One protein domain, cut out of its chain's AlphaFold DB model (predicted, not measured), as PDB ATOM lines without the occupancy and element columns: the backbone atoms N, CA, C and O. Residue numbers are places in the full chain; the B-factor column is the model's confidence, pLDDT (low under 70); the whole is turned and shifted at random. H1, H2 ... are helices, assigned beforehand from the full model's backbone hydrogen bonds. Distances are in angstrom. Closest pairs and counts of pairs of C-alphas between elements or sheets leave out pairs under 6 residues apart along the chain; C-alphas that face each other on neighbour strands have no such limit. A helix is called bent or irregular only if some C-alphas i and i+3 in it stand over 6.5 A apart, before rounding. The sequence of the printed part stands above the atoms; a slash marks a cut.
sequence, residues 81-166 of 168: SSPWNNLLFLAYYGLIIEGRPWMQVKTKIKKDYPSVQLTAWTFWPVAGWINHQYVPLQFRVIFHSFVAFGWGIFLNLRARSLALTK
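Overview. This is residues 81 to 166 of the 168 residues of an uncharacterized protein of Fagus sylvatica (UniProt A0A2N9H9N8). Two long helical stretches, H2b and H3, fold back on each other as a loose, narrow V closed by a tight link at residues 135 to 139, and the short helix H1 with the arm H2a lies at the wide end of this V. H2 is one long helix with a bend, and its first arm H2a turns over towards H1, while the long stretches H2b and H3 meet near their link, through residues 127 to 131 of H2b and 140 to 147 of H3, and spread away from each other beyond it. The printed part has 86 residues with three named helices, in the order H1, H2, H3, and no named strand; the class is all helix. The whole is loose, with a radius of gyration of the C-alphas of 15.0 A, and its spans of 47 by 23 by 20 A make it only just a rod.

Along the chain. The longest helix, H2, is residues 102 to 134, assigned as one helix by its hydrogen bonds, but it is bent: C-alphas 111 and 114 are 6.8 A apart. Its arm H2a is residues 102 to 111, and its arm H2b, residues 114 to 134, measures 30.1 A from first to last C-alpha, ending at (43.071, 2.473, 20.708). H3 is residues 140 to 164, 36.4 A long, from C-alpha 140 at (47.480, 10.562, 18.550) to C-alpha 164 at (35.615, 29.573, 47.171). H1 is residues 81 to 97, 22.6 A long, beginning with C-alpha 81 at (58.207, 20.857, 31.695). H1 is neither bent nor irregular, but only just: C-alphas 94 and 97 are 6.0 A apart.

Arrangement. The arms H2a and H2b stand at a steep tilt of 57 degrees. H2b and H3 form a helical hairpin, opposite ways at a shallow tilt of 23 degrees. They only just touch, with 3 pairs of C-alphas within 8 A, residues 127 to 131 of H2b alone meeting residues 140 to 147 of H3 alone; the closest C-alphas are those of Asn 131 and Arg 140, 6.7 A apart. H1 and H2a form the other helical hairpin and touch, their closest C-alphas being those of Gly 94 and Val 105 at 5.8 A, opposite ways at a steep tilt of 44 degrees. H1 is close to H3 but not clearly touching, with the C-alphas of Leu 90 and Ala 159 7.1 A apart. H1 is also close to H2b but not clearly touching, with the C-alphas of Pro 83 and Gln 117 6.8 A apart. H2a and H3 are apart. Every O i to N i+4 pair is within hydrogen-bond range in H1, H2a and H3, and 15 of 17 are in H2b.

Size, cuts and confidence. The two C-alphas farthest apart, those of Pro 101 and Pro 136, are 47.0 A apart. The printed part has no cut, and the links H1 to H2 and H2 to H3 are both tight. The mean pLDDT of the printed part is 71.3, and 37 residues are under 70, among them residues 81 to 86, 102 to 110 and 159 to 166.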
ATOM      1  N   SER A  81      59.116  19.942  32.383       59.56
ATOM      2  CA  SER A  81      58.207  20.857  31.695       59.56
ATOM      3  C   SER A  81      56.742  20.661  32.116       59.56
ATOM      4  O   SER A  81      56.036  21.643  32.331       59.56
ATOM      5  N   SER A  82      56.283  19.427  32.370       64.88
ATOM      6  CA  SER A  82      54.925  19.164  32.891       64.88
ATOM      7  C   SER A  82      54.658  19.808  34.270       64.88
ATOM      8  O   SER A  82      53.644  20.494  34.419       64.88
ATOM      9  N   PRO A  83      55.516  19.630  35.295       64.69
ATOM     10  CA  PRO A  83      55.390  20.360  36.552       64.69
ATOM     11  C   PRO A  83      55.541  21.869  36.366       64.69
ATOM     12  O   PRO A  83      54.744  22.627  36.912       64.69
ATOM     13  N   TRP A  84      56.513  22.316  35.565       67.12
ATOM     14  CA  TRP A  84      56.767  23.743  35.360       67.12
ATOM     15  C   TRP A  84      55.579  24.467  34.724       67.12
ATOM     16  O   TRP A  84      55.200  25.547  35.170       67.12
ATOM     17  N   ASN A  85      54.924  23.843  33.746       66.69
ATOM     18  CA  ASN A  85      53.735  24.385  33.100       66.69
ATOM     19  C   ASN A  85      52.539  24.466  34.066       66.69
ATOM     20  O   ASN A  85      51.857  25.488  34.128       66.69
ATOM     21  N   ASN A  86      52.318  23.431  34.884       67.94
ATOM     22  CA  ASN A  86      51.273  23.448  35.916       67.94
ATOM     23  C   ASN A  86      51.564  24.488  37.014       67.94
ATOM     24  O   ASN A  86      50.649  25.161  37.490       67.94
ATOM     25  N   LEU A  87      52.835  24.645  37.399       71.69
ATOM     26  CA  LEU A  87      53.295  25.640  38.368       71.69
ATOM     27  C   LEU A  87      53.074  27.062  37.842       71.69
ATOM     28  O   LEU A  87      52.535  27.897  38.564       71.69
ATOM     29  N   LEU A  88      53.455  27.321  36.587       77.50
ATOM     30  CA  LEU A  88      53.244  28.596  35.905       77.50
ATOM     31  C   LEU A  88      51.760  28.929  35.793       77.50
ATOM     32  O   LEU A  88      51.383  30.067  36.056       77.50
ATOM     33  N   PHE A  89      50.911  27.948  35.477       71.81
ATOM     34  CA  PHE A  89      49.468  28.159  35.400       71.81
ATOM     35  C   PHE A  89      48.874  28.548  36.762       71.81
ATOM     36  O   PHE A  89      48.143  29.534  36.861       71.81
ATOM     37  N   LEU A  90      49.235  27.832  37.835       69.94
ATOM     38  CA  LEU A  90      48.790  28.160  39.195       69.94
ATOM     39  C   LEU A  90      49.343  29.505  39.684       69.94
ATOM     40  O   LEU A  90      48.629  30.263  40.339       69.94
ATOM     41  N   ALA A  91      50.603  29.810  39.369       73.88
ATOM     42  CA  ALA A  91      51.233  31.079  39.711       73.88
ATOM     43  C   ALA A  91      50.576  32.246  38.967       73.88
ATOM     44  O   ALA A  91      50.275  33.260  39.593       73.88
ATOM     45  N   TYR A  92      50.294  32.085  37.671       76.75
ATOM     46  CA  TYR A  92      49.599  33.077  36.856       76.75
ATOM     47  C   TYR A  92      48.196  33.352  37.406       76.75
ATOM     48  O   TYR A  92      47.827  34.504  37.625       76.75
ATOM     49  N   TYR A  93      47.444  32.297  37.727       69.81
ATOM     50  CA  TYR A  93      46.109  32.439  38.304       69.81
ATOM     51  C   TYR A  93      46.144  33.116  39.685       69.81
ATOM     52  O   TYR A  93      45.377  34.039  39.944       69.81
ATOM     53  N   GLY A  94      47.068  32.720  40.564       69.75
ATOM     54  CA  GLY A  94      47.177  33.286  41.913       69.75
ATOM     55  C   GLY A  94      47.660  34.743  41.957       69.75
ATOM     56  O   GLY A  94      47.219  35.505  42.817       69.75
ATOM     57  N   LEU A  95      48.559  35.138  41.049       70.69
ATOM     58  CA  LEU A  95      49.115  36.494  40.992       70.69
ATOM     59  C   LEU A  95      48.262  37.458  40.161       70.69
ATOM     60  O   LEU A  95      47.962  38.546  40.640       70.69
ATOM     61  N   ILE A  96      47.900  37.089  38.926       72.56
ATOM     62  CA  ILE A  96      47.251  38.002  37.970       72.56
ATOM     63  C   ILE A  96      45.732  38.008  38.160       72.56
ATOM     64  O   ILE A  96      45.122  39.071  38.137       72.56
ATOM     65  N   ILE A  97      45.117  36.838  38.358       69.31
ATOM     66  CA  ILE A  97      43.651  36.717  38.438       69.31
ATOM     67  C   ILE A  97      43.159  36.952  39.871       69.31
ATOM     68  O   ILE A  97      42.156  37.626  40.079       69.31
ATOM     69  N   GLU A  98      43.867  36.417  40.869       65.25
ATOM     70  CA  GLU A  98      43.495  36.563  42.284       65.25
ATOM     71  C   GLU A  98      44.100  37.814  42.957       65.25
ATOM     72  O   GLU A  98      43.661  38.185  44.047       65.25
ATOM     73  N   GLY A  99      45.108  38.457  42.347       64.94
ATOM     74  CA  GLY A  99      45.730  39.695  42.844       64.94
ATOM     75  C   GLY A  99      46.432  39.574  44.206       64.94
ATOM     76  O   GLY A  99      46.624  40.576  44.896       64.94
ATOM     77  N   ARG A 100      46.775  38.357  44.657       65.12
ATOM     78  CA  ARG A 100      47.294  38.120  46.015       65.12
ATOM     79  C   ARG A 100      48.817  38.303  46.111       65.12
ATOM     80  O   ARG A 100      49.540  37.995  45.164       65.12
ATOM     81  N   PRO A 101      49.351  38.703  47.285       71.12
ATOM     82  CA  PRO A 101      50.791  38.829  47.487       71.12
ATOM     83  C   PRO A 101      51.509  37.478  47.328       71.12
ATOM     84  O   PRO A 101      51.074  36.453  47.864       71.12
ATOM     85  N   TRP A 102      52.655  37.502  46.640       59.88
ATOM     86  CA  TRP A 102      53.466  36.338  46.245       59.88
ATOM     87  C   TRP A 102      53.755  35.338  47.377       59.88
ATOM     88  O   TRP A 102      53.798  34.128  47.153       59.88
ATOM     89  N   MET A 103      53.881  35.828  48.614       60.41
ATOM     90  CA  MET A 103      54.114  35.007  49.807       60.41
ATOM     91  C   MET A 103      52.952  34.042  50.103       60.41
ATOM     92  O   MET A 103      53.174  32.896  50.486       60.41
ATOM     93  N   GLN A 104      51.703  34.476  49.893       62.97
ATOM     94  CA  GLN A 104      50.521  33.630  50.096       62.97
ATOM     95  C   GLN A 104      50.334  32.646  48.940       62.97
ATOM     96  O   GLN A 104      49.927  31.505  49.160       62.97
ATOM     97  N   VAL A 105      50.676  33.072  47.722       66.31
ATOM     98  CA  VAL A 105      50.609  32.246  46.513       66.31
ATOM     99  C   VAL A 105      51.609  31.090  46.602       66.31
ATOM    100  O   VAL A 105      51.222  29.943  46.409       66.31
ATOM    101  N   LYS A 106      52.862  31.341  47.006       62.78
ATOM    102  CA  LYS A 106      53.876  30.282  47.166       62.78
ATOM    103  C   LYS A 106      53.493  29.224  48.200       62.78
ATOM    104  O   LYS A 106      53.644  28.033  47.931       62.78
ATOM    105  N   THR A 107      53.001  29.637  49.366       67.06
ATOM    106  CA  THR A 107      52.609  28.704  50.436       67.06
ATOM    107  C   THR A 107      51.395  27.870  50.026       67.06
ATOM    108  O   THR A 107      51.351  26.673  50.306       67.06
ATOM    109  N   LYS A 108      50.450  28.472  49.290       63.66
ATOM    110  CA  LYS A 108      49.316  27.759  48.689       63.66
ATOM    111  C   LYS A 108      49.753  26.759  47.621       63.66
ATOM    112  O   LYS A 108      49.381  25.593  47.694       63.66
ATOM    113  N   ILE A 109      50.595  27.187  46.682       69.06
ATOM    114  CA  ILE A 109      51.122  26.318  45.628       69.06
ATOM    115  C   ILE A 109      51.843  25.125  46.257       69.06
ATOM    116  O   ILE A 109      51.525  23.996  45.922       69.06
ATOM    117  N   LYS A 110      52.735  25.330  47.234       66.12
ATOM    118  CA  LYS A 110      53.454  24.220  47.889       66.12
ATOM    119  C   LYS A 110      52.538  23.160  48.509       66.12
ATOM    120  O   LYS A 110      52.921  21.994  48.538       66.12
ATOM    121  N   LYS A 111      51.363  23.549  49.005       71.81
ATOM    122  CA  LYS A 111      50.408  22.631  49.635       71.81
ATOM    123  C   LYS A 111      49.602  21.833  48.608       71.81
ATOM    124  O   LYS A 111      49.425  20.631  48.777       71.81
ATOM    125  N   ASP A 112      49.159  22.483  47.534       66.94
ATOM    126  CA  ASP A 112      48.222  21.883  46.573       66.94
ATOM    127  C   ASP A 112      48.913  21.244  45.359       66.94
ATOM    128  O   ASP A 112      48.398  20.291  44.765       66.94
ATOM    129  N   TYR A 113      50.115  21.714  45.029       69.50
ATOM    130  CA  TYR A 113      50.946  21.200  43.949       69.50
ATOM    131  C   TYR A 113      51.217  19.693  44.016       69.50
ATOM    132  O   TYR A 113      51.026  19.045  42.989       69.50
ATOM    133  N   PRO A 114      51.583  19.076  45.160       74.88
ATOM    134  CA  PRO A 114      51.829  17.634  45.195       74.88
ATOM    135  C   PRO A 114      50.586  16.813  44.828       74.88
ATOM    136  O   PRO A 114      50.706  15.805  44.143       74.88
ATOM    137  N   SER A 115      49.380  17.258  45.196       72.00
ATOM    138  CA  SER A 115      48.143  16.548  44.841       72.00
ATOM    139  C   SER A 115      47.812  16.667  43.347       72.00
ATOM    140  O   SER A 115      47.444  15.673  42.714       72.00
ATOM    141  N   VAL A 116      47.974  17.860  42.763       74.88
ATOM    142  CA  VAL A 116      47.791  18.080  41.316       74.88
ATOM    143  C   VAL A 116      48.834  17.296  40.520       74.88
ATOM    144  O   VAL A 116      48.492  16.636  39.541       74.88
ATOM    145  N   GLN A 117      50.083  17.302  40.983       74.31
ATOM    146  CA  GLN A 117      51.185  16.575  40.370       74.31
ATOM    147  C   GLN A 117      50.966  15.061  40.433       74.31
ATOM    148  O   GLN A 117      51.163  14.393  39.426       74.31
ATOM    149  N   LEU A 118      50.506  14.520  41.567       76.94
ATOM    150  CA  LEU A 118      50.159  13.101  41.692       76.94
ATOM    151  C   LEU A 118      49.024  12.718  40.746       76.94
ATOM    152  O   LEU A 118      49.121  11.712  40.054       76.94
ATOM    153  N   THR A 119      47.990  13.559  40.651       79.12
ATOM    154  CA  THR A 119      46.879  13.324  39.721       79.12
ATOM    155  C   THR A 119      47.389  13.318  38.280       79.12
ATOM    156  O   THR A 119      47.027  12.431  37.519       79.12
ATOM    157  N   ALA A 120      48.291  14.236  37.916       76.06
ATOM    158  CA  ALA A 120      48.929  14.254  36.601       76.06
ATOM    159  C   ALA A 120      49.754  12.979  36.371       76.06
ATOM    160  O   ALA A 120      49.646  12.341  35.328       76.06
ATOM    161  N   TRP A 121      50.545  12.573  37.365       74.75
ATOM    162  CA  TRP A 121      51.386  11.382  37.299       74.75
ATOM    163  C   TRP A 121      50.604  10.081  37.186       74.75
ATOM    164  O   TRP A 121      51.123   9.141  36.601       74.75
ATOM    165  N   THR A 122      49.380  10.003  37.701       75.31
ATOM    166  CA  THR A 122      48.511   8.836  37.489       75.31
ATOM    167  C   THR A 122      47.724   8.952  36.183       75.31
ATOM    168  O   THR A 122      47.534   7.963  35.480       75.31
ATOM    169  N   PHE A 123      47.302  10.160  35.815       79.19
ATOM    170  CA  PHE A 123      46.460  10.412  34.648       79.19
ATOM    171  C   PHE A 123      47.215  10.265  33.323       79.19
ATOM    172  O   PHE A 123      46.704   9.635  32.399       79.19
ATOM    173  N   TRP A 124      48.446  10.777  33.222       76.81
ATOM    174  CA  TRP A 124      49.237  10.725  31.988       76.81
ATOM    175  C   TRP A 124      49.626   9.303  31.547       76.81
ATOM    176  O   TRP A 124      49.477   9.013  30.360       76.81
ATOM    177  N   PRO A 125      50.062   8.382  32.430       76.38
ATOM    178  CA  PRO A 125      50.313   6.988  32.057       76.38
ATOM    179  C   PRO A 125      49.048   6.252  31.625       76.38
ATOM    180  O   PRO A 125      49.080   5.521  30.640       76.38
ATOM    181  N   VAL A 126      47.924   6.476  32.314       79.12
ATOM    182  CA  VAL A 126      46.634   5.862  31.962       79.12
ATOM    183  C   VAL A 126      46.145   6.383  30.610       79.12
ATOM    184  O   VAL A 126      45.783   5.596  29.738       79.12
ATOM    185  N   ALA A 127      46.213   7.697  30.384       76.88
ATOM    186  CA  ALA A 127      45.890   8.301  29.096       76.88
ATOM    187  C   ALA A 127      46.837   7.812  27.987       76.88
ATOM    188  O   ALA A 127      46.386   7.501  26.887       76.88
ATOM    189  N   GLY A 128      48.135   7.688  28.274       73.62
ATOM    190  CA  GLY A 128      49.139   7.166  27.347       73.62
ATOM    191  C   GLY A 128      48.912   5.698  26.975       73.62
ATOM    192  O   GLY A 128      49.082   5.335  25.809       73.62
ATOM    193  N   TRP A 129      48.472   4.882  27.937       80.00
ATOM    194  CA  TRP A 129      48.089   3.485  27.734       80.00
ATOM    195  C   TRP A 129      46.861   3.363  26.827       80.00
ATOM    196  O   TRP A 129      46.899   2.651  25.824       80.00
ATOM    197  N   ILE A 130      45.801   4.126  27.118       78.75
ATOM    198  CA  ILE A 130      44.588   4.189  26.285       78.75
ATOM    199  C   ILE A 130      44.945   4.636  24.860       78.75
ATOM    200  O   ILE A 130      44.504   4.031  23.884       78.75
ATOM    201  N   ASN A 131      45.801   5.650  24.731       71.88
ATOM    202  CA  ASN A 131      46.225   6.180  23.440       71.88
ATOM    203  C   ASN A 131      47.004   5.141  22.608       71.88
ATOM    204  O   ASN A 131      46.787   5.016  21.407       71.88
ATOM    205  N   HIS A 132      47.890   4.356  23.232       68.75
ATOM    206  CA  HIS A 132      48.642   3.316  22.518       68.75
ATOM    207  C   HIS A 132      47.788   2.120  22.098       68.75
ATOM    208  O   HIS A 132      48.088   1.523  21.067       68.75
ATOM    209  N   GLN A 133      46.746   1.790  22.864       74.62
ATOM    210  CA  GLN A 133      45.888   0.641  22.582       74.62
ATOM    211  C   GLN A 133      44.819   0.940  21.522       74.62
ATOM    212  O   GLN A 133      44.511   0.072  20.709       74.62
ATOM    213  N   TYR A 134      44.249   2.150  21.524       72.25
ATOM    214  CA  TYR A 134      43.071   2.473  20.708       72.25
ATOM    215  C   TYR A 134      43.349   3.405  19.520       72.25
ATOM    216  O   TYR A 134      42.512   3.492  18.622       72.25
ATOM    217  N   VAL A 135      44.485   4.118  19.482       66.75
ATOM    218  CA  VAL A 135      44.662   5.261  18.570       66.75
ATOM    219  C   VAL A 135      45.818   5.047  17.568       66.75
ATOM    220  O   VAL A 135      46.998   5.039  17.955       66.75
ATOM    221  N   PRO A 136      45.519   4.918  16.255       68.75
ATOM    222  CA  PRO A 136      46.533   4.872  15.202       68.75
ATOM    223  C   PRO A 136      47.323   6.191  15.098       68.75
ATOM    224  O   PRO A 136      46.838   7.253  15.486       68.75
ATOM    225  N   LEU A 137      48.545   6.124  14.551       65.06
ATOM    226  CA  LEU A 137      49.598   7.161  14.610       65.06
ATOM    227  C   LEU A 137      49.123   8.604  14.324       65.06
ATOM    228  O   LEU A 137      49.572   9.548  14.966       65.06
ATOM    229  N   GLN A 138      48.186   8.753  13.394       69.69
ATOM    230  CA  GLN A 138      47.634  10.020  12.909       69.69
ATOM    231  C   GLN A 138      46.649  10.712  13.872       69.69
ATOM    232  O   GLN A 138      46.599  11.937  13.919       69.69
ATOM    233  N   PHE A 139      45.920   9.968  14.709       73.56
ATOM    234  CA  PHE A 139      44.942  10.546  15.650       73.56
ATOM    235  C   PHE A 139      45.534  10.855  17.032       73.56
ATOM    236  O   PHE A 139      44.885  11.469  17.881       73.56
ATOM    237  N   ARG A 140      46.793  10.467  17.258       74.00
ATOM    238  CA  ARG A 140      47.480  10.562  18.550       74.00
ATOM    239  C   ARG A 140      47.630  12.009  19.037       74.00
ATOM    240  O   ARG A 140      47.537  12.259  20.238       74.00
ATOM    241  N   VAL A 141      47.809  12.949  18.102       75.31
ATOM    242  CA  VAL A 141      47.886  14.399  18.365       75.31
ATOM    243  C   VAL A 141      46.531  14.945  18.808       75.31
ATOM    244  O   VAL A 141      46.446  15.627  19.823       75.31
ATOM    245  N   ILE A 142      45.463  14.580  18.094       79.62
ATOM    246  CA  ILE A 142      44.097  15.039  18.375       79.62
ATOM    247  C   ILE A 142      43.646  14.531  19.749       79.62
ATOM    248  O   ILE A 142      43.148  15.308  20.559       79.62
ATOM    249  N   PHE A 143      43.911  13.257  20.064       78.62
ATOM    250  CA  PHE A 143      43.651  12.696  21.392       78.62
ATOM    251  C   PHE A 143      44.403  13.457  22.492       78.62
ATOM    252  O   PHE A 143      43.805  13.839  23.498       78.62
ATOM    253  N   HIS A 144      45.693  13.747  22.289       73.19
ATOM    254  CA  HIS A 144      46.476  14.537  23.241       73.19
ATOM    255  C   HIS A 144      45.895  15.942  23.452       73.19
ATOM    256  O   HIS A 144      45.870  16.412  24.587       73.19
ATOM    257  N   SER A 145      45.393  16.593  22.399       78.62
ATOM    258  CA  SER A 145      44.727  17.897  22.494       78.62
ATOM    259  C   SER A 145      43.418  17.834  23.287       78.62
ATOM    260  O   SER A 145      43.184  18.699  24.125       78.62
ATOM    261  N   PHE A 146      42.594  16.798  23.098       84.19
ATOM    262  CA  PHE A 146      41.376  16.594  23.896       84.19
ATOM    263  C   PHE A 146      41.685  16.336  25.376       84.19
ATOM    264  O   PHE A 146      41.060  16.926  26.259       84.19
ATOM    265  N   VAL A 147      42.684  15.497  25.661       81.75
ATOM    266  CA  VAL A 147      43.137  15.213  27.031       81.75
ATOM    267  C   VAL A 147      43.719  16.472  27.685       81.75
ATOM    268  O   VAL A 147      43.400  16.767  28.836       81.75
ATOM    269  N   ALA A 148      44.507  17.260  26.947       78.69
ATOM    270  CA  ALA A 148      45.049  18.534  27.419       78.69
ATOM    271  C   ALA A 148      43.947  19.571  27.687       78.69
ATOM    272  O   ALA A 148      44.010  20.293  28.682       78.69
ATOM    273  N   PHE A 149      42.911  19.616  26.848       82.12
ATOM    274  CA  PHE A 149      41.749  20.474  27.058       82.12
ATOM    275  C   PHE A 149      40.990  20.098  28.342       82.12
ATOM    276  O   PHE A 149      40.728  20.963  29.181       82.12
ATOM    277  N   GLY A 150      40.723  18.804  28.555       83.75
ATOM    278  CA  GLY A 150      40.125  18.305  29.800       83.75
ATOM    279  C   GLY A 150      40.982  18.612  31.035       83.75
ATOM    280  O   GLY A 150      40.460  19.051  32.062       83.75
ATOM    281  N   TRP A 151      42.306  18.472  30.918       80.56
ATOM    282  CA  TRP A 151      43.253  18.849  31.969       80.56
ATOM    283  C   TRP A 151      43.204  20.353  32.287       80.56
ATOM    284  O   TRP A 151      43.181  20.738  33.456       80.56
ATOM    285  N   GLY A 152      43.102  21.217  31.273       80.12
ATOM    286  CA  GLY A 152      42.960  22.666  31.449       80.12
ATOM    287  C   GLY A 152      41.672  23.075  32.173       80.12
ATOM    288  O   GLY A 152      41.690  23.989  33.004       80.12
ATOM    289  N   ILE A 153      40.562  22.371  31.919       82.75
ATOM    290  CA  ILE A 153      39.301  22.556  32.656       82.75
ATOM    291  C   ILE A 153      39.467  22.118  34.113       82.75
ATOM    292  O   ILE A 153      39.076  22.854  35.018       82.75
ATOM    293  N   PHE A 154      40.086  20.960  34.360       82.31
ATOM    294  CA  PHE A 154      40.366  20.482  35.715       82.31
ATOM    295  C   PHE A 154      41.225  21.475  36.508       82.31
ATOM    296  O   PHE A 154      40.893  21.793  37.650       82.31
ATOM    297  N   LEU A 155      42.281  22.023  35.898       77.56
ATOM    298  CA  LEU A 155      43.115  23.056  36.516       77.56
ATOM    299  C   LEU A 155      42.322  24.331  36.817       77.56
ATOM    300  O   LEU A 155      42.459  24.877  37.910       77.56
ATOM    301  N   ASN A 156      41.456  24.778  35.901       77.69
ATOM    302  CA  ASN A 156      40.570  25.923  36.137       77.69
ATOM    303  C   ASN A 156      39.602  25.670  37.298       77.69
ATOM    304  O   ASN A 156      39.439  26.524  38.166       77.69
ATOM    305  N   LEU A 157      38.968  24.497  37.348       77.44
ATOM    306  CA  LEU A 157      38.043  24.132  38.422       77.44
ATOM    307  C   LEU A 157      38.755  24.016  39.768       77.44
ATOM    308  O   LEU A 157      38.234  24.499  40.768       77.44
ATOM    309  N   ARG A 158      39.957  23.429  39.794       71.88
ATOM    310  CA  ARG A 158      40.793  23.353  40.995       71.88
ATOM    311  C   ARG A 158      41.212  24.749  41.451       71.88
ATOM    312  O   ARG A 158      41.107  25.052  42.628       71.88
ATOM    313  N   ALA A 159      41.617  25.623  40.533       68.06
ATOM    314  CA  ALA A 159      41.947  27.008  40.859       68.06
ATOM    315  C   ALA A 159      40.733  27.774  41.428       68.06
ATOM    316  O   ALA A 159      40.869  28.493  42.417       68.06
ATOM    317  N   ARG A 160      39.528  27.572  40.867       67.25
ATOM    318  CA  ARG A 160      38.284  28.227  41.324       67.25
ATOM    319  C   ARG A 160      37.729  27.668  42.633       67.25
ATOM    320  O   ARG A 160      37.317  28.453  43.485       67.25
ATOM    321  N   SER A 161      37.718  26.351  42.837       62.06
ATOM    322  CA  SER A 161      37.236  25.754  44.094       62.06
ATOM    323  C   SER A 161      38.063  26.233  45.290       62.06
ATOM    324  O   SER A 161      37.526  26.484  46.364       62.06
ATOM    325  N   LEU A 162      39.353  26.483  45.074       57.69
ATOM    326  CA  LEU A 162      40.271  27.017  46.078       57.69
ATOM    327  C   LEU A 162      40.087  28.520  46.366       57.69
ATOM    328  O   LEU A 162      40.506  28.980  47.436       57.69
ATOM    329  N   ALA A 163      39.473  29.279  45.451       57.25
ATOM    330  CA  ALA A 163      39.026  30.649  45.710       57.25
ATOM    331  C   ALA A 163      37.777  30.657  46.611       57.25
ATOM    332  O   ALA A 163      37.682  31.479  47.520       57.25
ATOM    333  N   LEU A 164      36.867  29.695  46.416       53.94
ATOM    334  CA  LEU A 164      35.615  29.573  47.171       53.94
ATOM    335  C   LEU A 164      35.811  29.075  48.610       53.94
ATOM    336  O   LEU A 164      35.196  29.618  49.521       53.94
ATOM    337  N   THR A 165      36.707  28.114  48.862       52.66
ATOM    338  CA  THR A 165      36.965  27.611  50.231       52.66
ATOM    339  C   THR A 165      37.573  28.670  51.160       52.66
ATOM    340  O   THR A 165      37.548  28.506  52.371       52.66
ATOM    341  N   LYS A 166      38.123  29.767  50.616       45.22
ATOM    342  CA  LYS A 166      38.665  30.888  51.406       45.22
ATOM    343  C   LYS A 166      37.631  31.996  51.677       45.22
ATOM    344  O   LYS A 166      37.962  32.945  52.378       45.22
TER     345      LYS A 166